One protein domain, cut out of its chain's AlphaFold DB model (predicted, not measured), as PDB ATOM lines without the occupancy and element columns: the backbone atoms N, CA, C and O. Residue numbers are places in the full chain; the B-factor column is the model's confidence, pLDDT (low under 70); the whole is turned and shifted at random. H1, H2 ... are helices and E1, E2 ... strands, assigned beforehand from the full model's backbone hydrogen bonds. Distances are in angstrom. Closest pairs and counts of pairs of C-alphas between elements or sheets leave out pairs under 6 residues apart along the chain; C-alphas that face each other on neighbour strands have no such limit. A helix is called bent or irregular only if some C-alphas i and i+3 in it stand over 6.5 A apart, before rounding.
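What this domain is: This is residues 108 to 160 of the 169 residues of an uncharacterized protein of Podospora comata (UniProt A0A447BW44). The printed part is a loose, open loop of chain: H1, the longest helix with 11 residues, makes one side, the long link after it swings out and folds back, and the short helices H2 and H3 with the short strand E1 bring the chain back to near H1. Beyond E1 a tail leads away to the short helix H4, which lies off by itself; no two helices touch. The 53 residues printed hold four named helices and one named strand, in the order H1, H2, H3, E1, H4, and the class is mostly helix. The whole is loose, with a radius of gyration of the C-alphas of 12.5 A, and spans 34 by 28 by 15 A.

Where its parts are: H1 is residues 110 to 120, 15.4 A from first to last C-alpha, and begins with C-alpha 110 at (-28.536, -40.989, -79.221). Residues 121 to 132 hold no named element. H2 is residues 133 to 138, 11.1 A long, and is irregular, but only just: C-alphas 135 and 138 are 6.9 A apart. H3 is residues 141 to 146, beginning with C-alpha 141 at (-19.730, -37.996, -84.960), and is irregular, with C-alphas 142 and 145 lying 7.3 A apart. E1 is residues 147 to 149 and pairs with no named strand. H4 is residues 155 to 160 and ends with C-alpha 160 at (-39.060, -42.343, -66.535).

How they stand to each other: H1 and H2 are close but not clearly touching, with the closest C-alphas those of Val 113 and Trp 138, 6.9 A apart. They run opposite ways at a steep tilt of 42 degrees. H2 and H3 are close but not clearly touching, with the closest C-alphas those of Ile 137 and Phe 143 at 6.2 A, and stand about perpendicular at 75 degrees. H1 and H3 are only just apart, their closest C-alphas 8.4 A from each other. H1 and E1 are near each other, with 5 pairs of C-alphas within 10 A. H3 and E1 meet only through their link. H4 is apart from H1, H2, H3 and E1. In H1 every O i to N i+4 pair is within hydrogen-bond range. In H2 and H3 it is 0 of 2 in each, beside 2 of 3 O i to N i+3 pairs in each; in H4 it is 1 of 2.

The domain as a whole: The two C-alphas farthest apart, those of Ser 132 and Glu 156, are 34.8 A from each other. The printed part has no cut. The link from H1 to H2 is long, with 12 residues, and its residues 122 to 127 stand free; the links H2 to H3, H3 to E1 and E1 to H4 are tight. The mean pLDDT of the printed part is 71.9, and it is under 70 at residues 123 to 133 and 152 to 160.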
ATOM      1  N   ALA A 108     -24.706 -46.974 -78.222       89.19
ATOM      2  CA  ALA A 108     -25.363 -46.093 -77.261       89.19
ATOM      3  C   ALA A 108     -26.580 -45.390 -77.888       89.19
ATOM      4  O   ALA A 108     -26.549 -44.968 -79.047       89.19
ATOM      5  N   ILE A 109     -27.647 -45.196 -77.106       87.19
ATOM      6  CA  ILE A 109     -28.845 -44.504 -77.592       87.19
ATOM      7  C   ILE A 109     -28.523 -43.011 -77.791       87.19
ATOM      8  O   ILE A 109     -28.056 -42.360 -76.850       87.19
ATOM      9  N   PRO A 110     -28.850 -42.396 -78.949       86.12
ATOM     10  CA  PRO A 110     -28.536 -40.989 -79.221       86.12
ATOM     11  C   PRO A 110     -29.047 -40.004 -78.160       86.12
ATOM     12  O   PRO A 110     -28.387 -39.009 -77.859       86.12
ATOM     13  N   ARG A 111     -30.212 -40.284 -77.559       83.12
ATOM     14  CA  ARG A 111     -30.781 -39.475 -76.470       83.12
ATOM     15  C   ARG A 111     -29.907 -39.498 -75.212       83.12
ATOM     16  O   ARG A 111     -29.761 -38.452 -74.588       83.12
ATOM     17  N   GLN A 112     -29.328 -40.645 -74.855       82.25
ATOM     18  CA  GLN A 112     -28.433 -40.767 -73.698       82.25
ATOM     19  C   GLN A 112     -27.122 -40.018 -73.949       82.25
ATOM     20  O   GLN A 112     -26.682 -39.257 -73.094       82.25
ATOM     21  N   VAL A 113     -26.556 -40.146 -75.156       84.81
ATOM     22  CA  VAL A 113     -25.353 -39.393 -75.558       84.81
ATOM     23  C   VAL A 113     -25.603 -37.888 -75.447       84.81
ATOM     24  O   VAL A 113     -24.809 -37.175 -74.842       84.81
ATOM     25  N   LYS A 114     -26.747 -37.404 -75.946       83.50
ATOM     26  CA  LYS A 114     -27.124 -35.988 -75.833       83.50
ATOM     27  C   LYS A 114     -27.321 -35.544 -74.381       83.50
ATOM     28  O   LYS A 114     -26.911 -34.445 -74.023       83.50
ATOM     29  N   ALA A 115     -27.936 -36.378 -73.542       80.56
ATOM     30  CA  ALA A 115     -28.104 -36.082 -72.121       80.56
ATOM     31  C   ALA A 115     -26.749 -35.943 -71.409       80.56
ATOM     32  O   ALA A 115     -26.572 -35.002 -70.636       80.56
ATOM     33  N   LEU A 116     -25.786 -36.817 -71.723       80.31
ATOM     34  CA  LEU A 116     -24.417 -36.738 -71.216       80.31
ATOM     35  C   LEU A 116     -23.712 -35.455 -71.680       80.31
ATOM     36  O   LEU A 116     -23.161 -34.738 -70.850       80.31
ATOM     37  N   GLN A 117     -23.789 -35.126 -72.973       80.69
ATOM     38  CA  GLN A 117     -23.230 -33.883 -73.528       80.69
ATOM     39  C   GLN A 117     -23.804 -32.643 -72.822       80.69
ATOM     40  O   GLN A 117     -23.059 -31.828 -72.286       80.69
ATOM     41  N   SER A 118     -25.135 -32.534 -72.735       80.38
ATOM     42  CA  SER A 118     -25.797 -31.405 -72.065       80.38
ATOM     43  C   SER A 118     -25.501 -31.341 -70.566       80.38
ATOM     44  O   SER A 118     -25.520 -30.263 -69.981       80.38
ATOM     45  N   TRP A 119     -25.256 -32.483 -69.920       76.00
ATOM     46  CA  TRP A 119     -24.813 -32.532 -68.529       76.00
ATOM     47  C   TRP A 119     -23.364 -32.026 -68.379       76.00
ATOM     48  O   TRP A 119     -23.094 -31.247 -67.463       76.00
ATOM     49  N   MET A 120     -22.463 -32.377 -69.306       75.12
ATOM     50  CA  MET A 120     -21.066 -31.912 -69.332       75.12
ATOM     51  C   MET A 120     -20.925 -30.404 -69.595       75.12
ATOM     52  O   MET A 120     -19.933 -29.802 -69.196       75.12
ATOM     53  N   GLU A 121     -21.893 -29.770 -70.253       76.06
ATOM     54  CA  GLU A 121     -21.880 -28.328 -70.554       76.06
ATOM     55  C   GLU A 121     -22.313 -27.440 -69.370       76.06
ATOM     56  O   GLU A 121     -22.185 -26.213 -69.435       76.06
ATOM     57  N   ARG A 122     -22.829 -28.017 -68.273       73.75
ATOM     58  CA  ARG A 122     -23.426 -27.231 -67.184       73.75
ATOM     59  C   ARG A 122     -22.379 -26.428 -66.382       73.75
ATOM     60  O   ARG A 122     -21.402 -27.007 -65.898       73.75
ATOM     61  N   PRO A 123     -22.588 -25.110 -66.158       61.69
ATOM     62  CA  PRO A 123     -21.603 -24.233 -65.509       61.69
ATOM     63  C   PRO A 123     -21.258 -24.598 -64.056       61.69
ATOM     64  O   PRO A 123     -20.151 -24.310 -63.604       61.69
ATOM     65  N   ASP A 124     -22.189 -25.224 -63.331       65.44
ATOM     66  CA  ASP A 124     -22.052 -25.671 -61.937       65.44
ATOM     67  C   ASP A 124     -21.255 -26.983 -61.801       65.44
ATOM     68  O   ASP A 124     -20.845 -27.356 -60.703       65.44
ATOM     69  N   ARG A 125     -20.988 -27.679 -62.916       58.56
ATOM     70  CA  ARG A 125     -20.322 -28.994 -62.955       58.56
ATOM     71  C   ARG A 125     -18.934 -28.946 -63.602       58.56
ATOM     72  O   ARG A 125     -18.430 -29.960 -64.077       58.56
ATOM     73  N   ARG A 126     -18.267 -27.785 -63.523       49.06
ATOM     74  CA  ARG A 126     -16.923 -27.481 -64.071       49.06
ATOM     75  C   ARG A 126     -15.773 -28.415 -63.656       49.06
ATOM     76  O   ARG A 126     -14.673 -28.252 -64.170       49.06
ATOM     77  N   ASN A 127     -15.989 -29.375 -62.758       50.41
ATOM     78  CA  ASN A 127     -14.921 -30.195 -62.177       50.41
ATOM     79  C   ASN A 127     -14.845 -31.633 -62.724       50.41
ATOM     80  O   ASN A 127     -14.203 -32.486 -62.115       50.41
ATOM     81  N   ILE A 128     -15.540 -31.935 -63.828       53.56
ATOM     82  CA  ILE A 128     -15.571 -33.293 -64.406       53.56
ATOM     83  C   ILE A 128     -15.308 -33.288 -65.917       53.56
ATOM     84  O   ILE A 128     -15.672 -34.219 -66.631       53.56
ATOM     85  N   TYR A 129     -14.634 -32.253 -66.418       52.97
ATOM     86  CA  TYR A 129     -13.952 -32.396 -67.694       52.97
ATOM     87  C   TYR A 129     -12.774 -33.338 -67.475       52.97
ATOM     88  O   TYR A 129     -11.863 -33.041 -66.700       52.97
ATOM     89  N   LEU A 130     -12.767 -34.460 -68.190       57.19
ATOM     90  CA  LEU A 130     -11.497 -35.026 -68.606       57.19
ATOM     91  C   LEU A 130     -10.915 -33.955 -69.535       57.19
ATOM     92  O   LEU A 130     -11.333 -33.815 -70.677       57.19
ATOM     93  N   LEU A 131     -10.040 -33.090 -69.012       59.53
ATOM     94  CA  LEU A 131      -9.360 -32.025 -69.774       59.53
ATOM     95  C   LEU A 131      -8.369 -32.603 -70.809       59.53
ATOM     96  O   LEU A 131      -7.477 -31.908 -71.288       59.53
ATOM     97  N   SER A 132      -8.499 -33.891 -71.103       63.88
ATOM     98  CA  SER A 132      -7.686 -34.652 -72.023       63.88
ATOM     99  C   SER A 132      -8.363 -34.699 -73.401       63.88
ATOM    100  O   SER A 132      -9.521 -34.297 -73.563       63.88
ATOM    101  N   PRO A 133      -7.639 -35.156 -74.438       66.56
ATOM    102  CA  PRO A 133      -8.180 -35.284 -75.792       66.56
ATOM    103  C   PRO A 133      -9.436 -36.162 -75.883       66.56
ATOM    104  O   PRO A 133     -10.187 -36.056 -76.843       66.56
ATOM    105  N   ASP A 134      -9.688 -37.000 -74.880       70.19
ATOM    106  CA  ASP A 134     -10.864 -37.857 -74.743       70.19
ATOM    107  C   ASP A 134     -12.189 -37.093 -74.580       70.19
ATOM    108  O   ASP A 134     -13.244 -37.667 -74.850       70.19
ATOM    109  N   ARG A 135     -12.173 -35.793 -74.248       71.31
ATOM    110  CA  ARG A 135     -13.382 -34.942 -74.243       71.31
ATOM    111  C   ARG A 135     -14.161 -35.021 -75.561       71.31
ATOM    112  O   ARG A 135     -15.389 -34.970 -75.548       71.31
ATOM    113  N   ILE A 136     -13.464 -35.170 -76.687       80.81
ATOM    114  CA  ILE A 136     -14.093 -35.190 -78.015       80.81
ATOM    115  C   ILE A 136     -14.837 -36.500 -78.303       80.81
ATOM    116  O   ILE A 136     -15.622 -36.541 -79.242       80.81
ATOM    117  N   ILE A 137     -14.625 -37.562 -77.511       87.19
ATOM    118  CA  ILE A 137     -15.171 -38.905 -77.782       87.19
ATOM    119  C   ILE A 137     -16.697 -38.886 -77.897       87.19
ATOM    120  O   ILE A 137     -17.261 -39.588 -78.732       87.19
ATOM    121  N   TRP A 138     -17.367 -38.082 -77.071       86.00
ATOM    122  CA  TRP A 138     -18.824 -37.973 -77.098       86.00
ATOM    123  C   TRP A 138     -19.328 -36.903 -78.067       86.00
ATOM    124  O   TRP A 138     -20.506 -36.932 -78.401       86.00
ATOM    125  N   GLU A 139     -18.484 -35.969 -78.513       83.81
ATOM    126  CA  GLU A 139     -18.857 -34.853 -79.400       83.81
ATOM    127  C   GLU A 139     -18.665 -35.200 -80.883       83.81
ATOM    128  O   GLU A 139     -19.483 -34.817 -81.720       83.81
ATOM    129  N   ASP A 140     -17.605 -35.939 -81.208       87.06
ATOM    130  CA  ASP A 140     -17.218 -36.259 -82.576       87.06
ATOM    131  C   ASP A 140     -18.142 -37.341 -83.181       87.06
ATOM    132  O   ASP A 140     -18.207 -38.472 -82.679       87.06
ATOM    133  N   PRO A 141     -18.852 -37.041 -84.289       85.94
ATOM    134  CA  PRO A 141     -19.730 -37.996 -84.960       85.94
ATOM    135  C   PRO A 141     -19.031 -39.280 -85.417       85.94
ATOM    136  O   PRO A 141     -19.699 -40.306 -85.548       85.94
ATOM    137  N   THR A 142     -17.714 -39.250 -85.646       89.31
ATOM    138  CA  THR A 142     -16.936 -40.419 -86.082       89.31
ATOM    139  C   THR A 142     -16.943 -41.548 -85.052       89.31
ATOM    140  O   THR A 142     -16.877 -42.717 -85.431       89.31
ATOM    141  N   PHE A 143     -17.093 -41.234 -83.761       89.88
ATOM    142  CA  PHE A 143     -17.122 -42.237 -82.694       89.88
ATOM    143  C   PHE A 143     -18.523 -42.727 -82.349       89.88
ATOM    144  O   PHE A 143     -18.637 -43.690 -81.594       89.88
ATOM    145  N   ARG A 144     -19.591 -42.128 -82.895       86.94
ATOM    146  CA  ARG A 144     -20.984 -42.431 -82.514       86.94
ATOM    147  C   ARG A 144     -21.305 -43.924 -82.591       86.94
ATOM    148  O   ARG A 144     -21.875 -44.473 -81.655       86.94
ATOM    149  N   GLU A 145     -20.887 -44.572 -83.673       88.50
ATOM    150  CA  GLU A 145     -21.099 -46.006 -83.895       88.50
ATOM    151  C   GLU A 145     -20.180 -46.892 -83.052       88.50
ATOM    152  O   GLU A 145     -20.321 -48.105 -83.078       88.50
ATOM    153  N   ASP A 146     -19.224 -46.339 -82.313       92.31
ATOM    154  CA  ASP A 146     -18.334 -47.077 -81.415       92.31
ATOM    155  C   ASP A 146     -18.686 -46.825 -79.940       92.31
ATOM    156  O   ASP A 146     -18.161 -47.507 -79.068       92.31
ATOM    157  N   LEU A 147     -19.612 -45.909 -79.638       92.56
ATOM    158  CA  LEU A 147     -20.119 -45.690 -78.283       92.56
ATOM    159  C   LEU A 147     -21.082 -46.803 -77.862       92.56
ATOM    160  O   LEU A 147     -21.870 -47.291 -78.668       92.56
ATOM    161  N   THR A 148     -21.060 -47.167 -76.585       91.56
ATOM    162  CA  THR A 148     -21.990 -48.113 -75.963       91.56
ATOM    163  C   THR A 148     -22.400 -47.642 -74.575       91.56
ATOM    164  O   THR A 148     -21.633 -46.945 -73.909       91.56
ATOM    165  N   SER A 149     -23.607 -48.011 -74.157       88.38
ATOM    166  CA  SER A 149     -24.090 -47.831 -72.787       88.38
ATOM    167  C   SER A 149     -23.816 -49.108 -71.999       88.38
ATOM    168  O   SER A 149     -24.155 -50.193 -72.470       88.38
ATOM    169  N   LEU A 150     -23.225 -48.991 -70.808       78.50
ATOM    170  CA  LEU A 150     -23.007 -50.146 -69.927       78.50
ATOM    171  C   LEU A 150     -24.286 -50.632 -69.230       78.50
ATOM    172  O   LEU A 150     -24.329 -51.775 -68.779       78.50
ATOM    173  N   GLU A 151     -25.330 -49.804 -69.163       71.62
ATOM    174  CA  GLU A 151     -26.656 -50.241 -68.724       71.62
ATOM    175  C   GLU A 151     -27.525 -50.641 -69.918       71.62
ATOM    176  O   GLU A 151     -27.619 -49.911 -70.913       71.62
ATOM    177  N   VAL A 152     -28.183 -51.799 -69.788       57.19
ATOM    178  CA  VAL A 152     -29.288 -52.208 -70.656       57.19
ATOM    179  C   VAL A 152     -30.461 -51.286 -70.329       57.19
ATOM    180  O   VAL A 152     -30.893 -51.282 -69.177       57.19
ATOM    181  N   PRO A 153     -30.988 -50.505 -71.284       51.72
ATOM    182  CA  PRO A 153     -32.158 -49.689 -71.015       51.72
ATOM    183  C   PRO A 153     -33.314 -50.635 -70.689       51.72
ATOM    184  O   PRO A 153     -33.771 -51.378 -71.560       51.72
ATOM    185  N   SER A 154     -33.780 -50.645 -69.440       49.28
ATOM    186  CA  SER A 154     -35.082 -51.239 -69.160       49.28
ATOM    187  C   SER A 154     -36.129 -50.410 -69.911       49.28
ATOM    188  O   SER A 154     -36.038 -49.179 -69.968       49.28
ATOM    189  N   GLU A 155     -37.115 -51.062 -70.535       48.84
ATOM    190  CA  GLU A 155     -38.187 -50.362 -71.265       48.84
ATOM    191  C   GLU A 155     -38.897 -49.319 -70.379       48.84
ATOM    192  O   GLU A 155     -39.372 -48.296 -70.874       48.84
ATOM    193  N   GLU A 156     -38.879 -49.518 -69.058       45.88
ATOM    194  CA  GLU A 156     -39.373 -48.569 -68.061       45.88
ATOM    195  C   GLU A 156     -38.509 -47.294 -67.964       45.88
ATOM    196  O   GLU A 156     -39.053 -46.190 -68.011       45.88
ATOM    197  N   GLN A 157     -37.172 -47.392 -67.944       46.44
ATOM    198  CA  GLN A 157     -36.266 -46.228 -67.852       46.44
ATOM    199  C   GLN A 157     -36.256 -45.346 -69.110       46.44
ATOM    200  O   GLN A 157     -35.950 -44.149 -69.035       46.44
ATOM    201  N   ALA A 158     -36.638 -45.888 -70.272       45.84
ATOM    202  CA  ALA A 158     -36.829 -45.087 -71.482       45.84
ATOM    203  C   ALA A 158     -37.909 -44.000 -71.283       45.84
ATOM    204  O   ALA A 158     -37.778 -42.890 -71.820       45.84
ATOM    205  N   PHE A 159     -38.922 -44.296 -70.457       42.50
ATOM    206  CA  PHE A 159     -40.046 -43.415 -70.141       42.50
ATOM    207  C   PHE A 159     -39.844 -42.566 -68.872       42.50
ATOM    208  O   PHE A 159     -40.341 -41.439 -68.832       42.50
ATOM    209  N   THR A 160     -39.101 -43.022 -67.854       43.12
ATOM    210  CA  THR A 160     -39.060 -42.343 -66.535       43.12
ATOM    211  C   THR A 160     -38.153 -41.102 -66.458       43.12
ATOM    212  O   THR A 160     -38.385 -40.218 -65.631       43.12
TER     213      THR A 160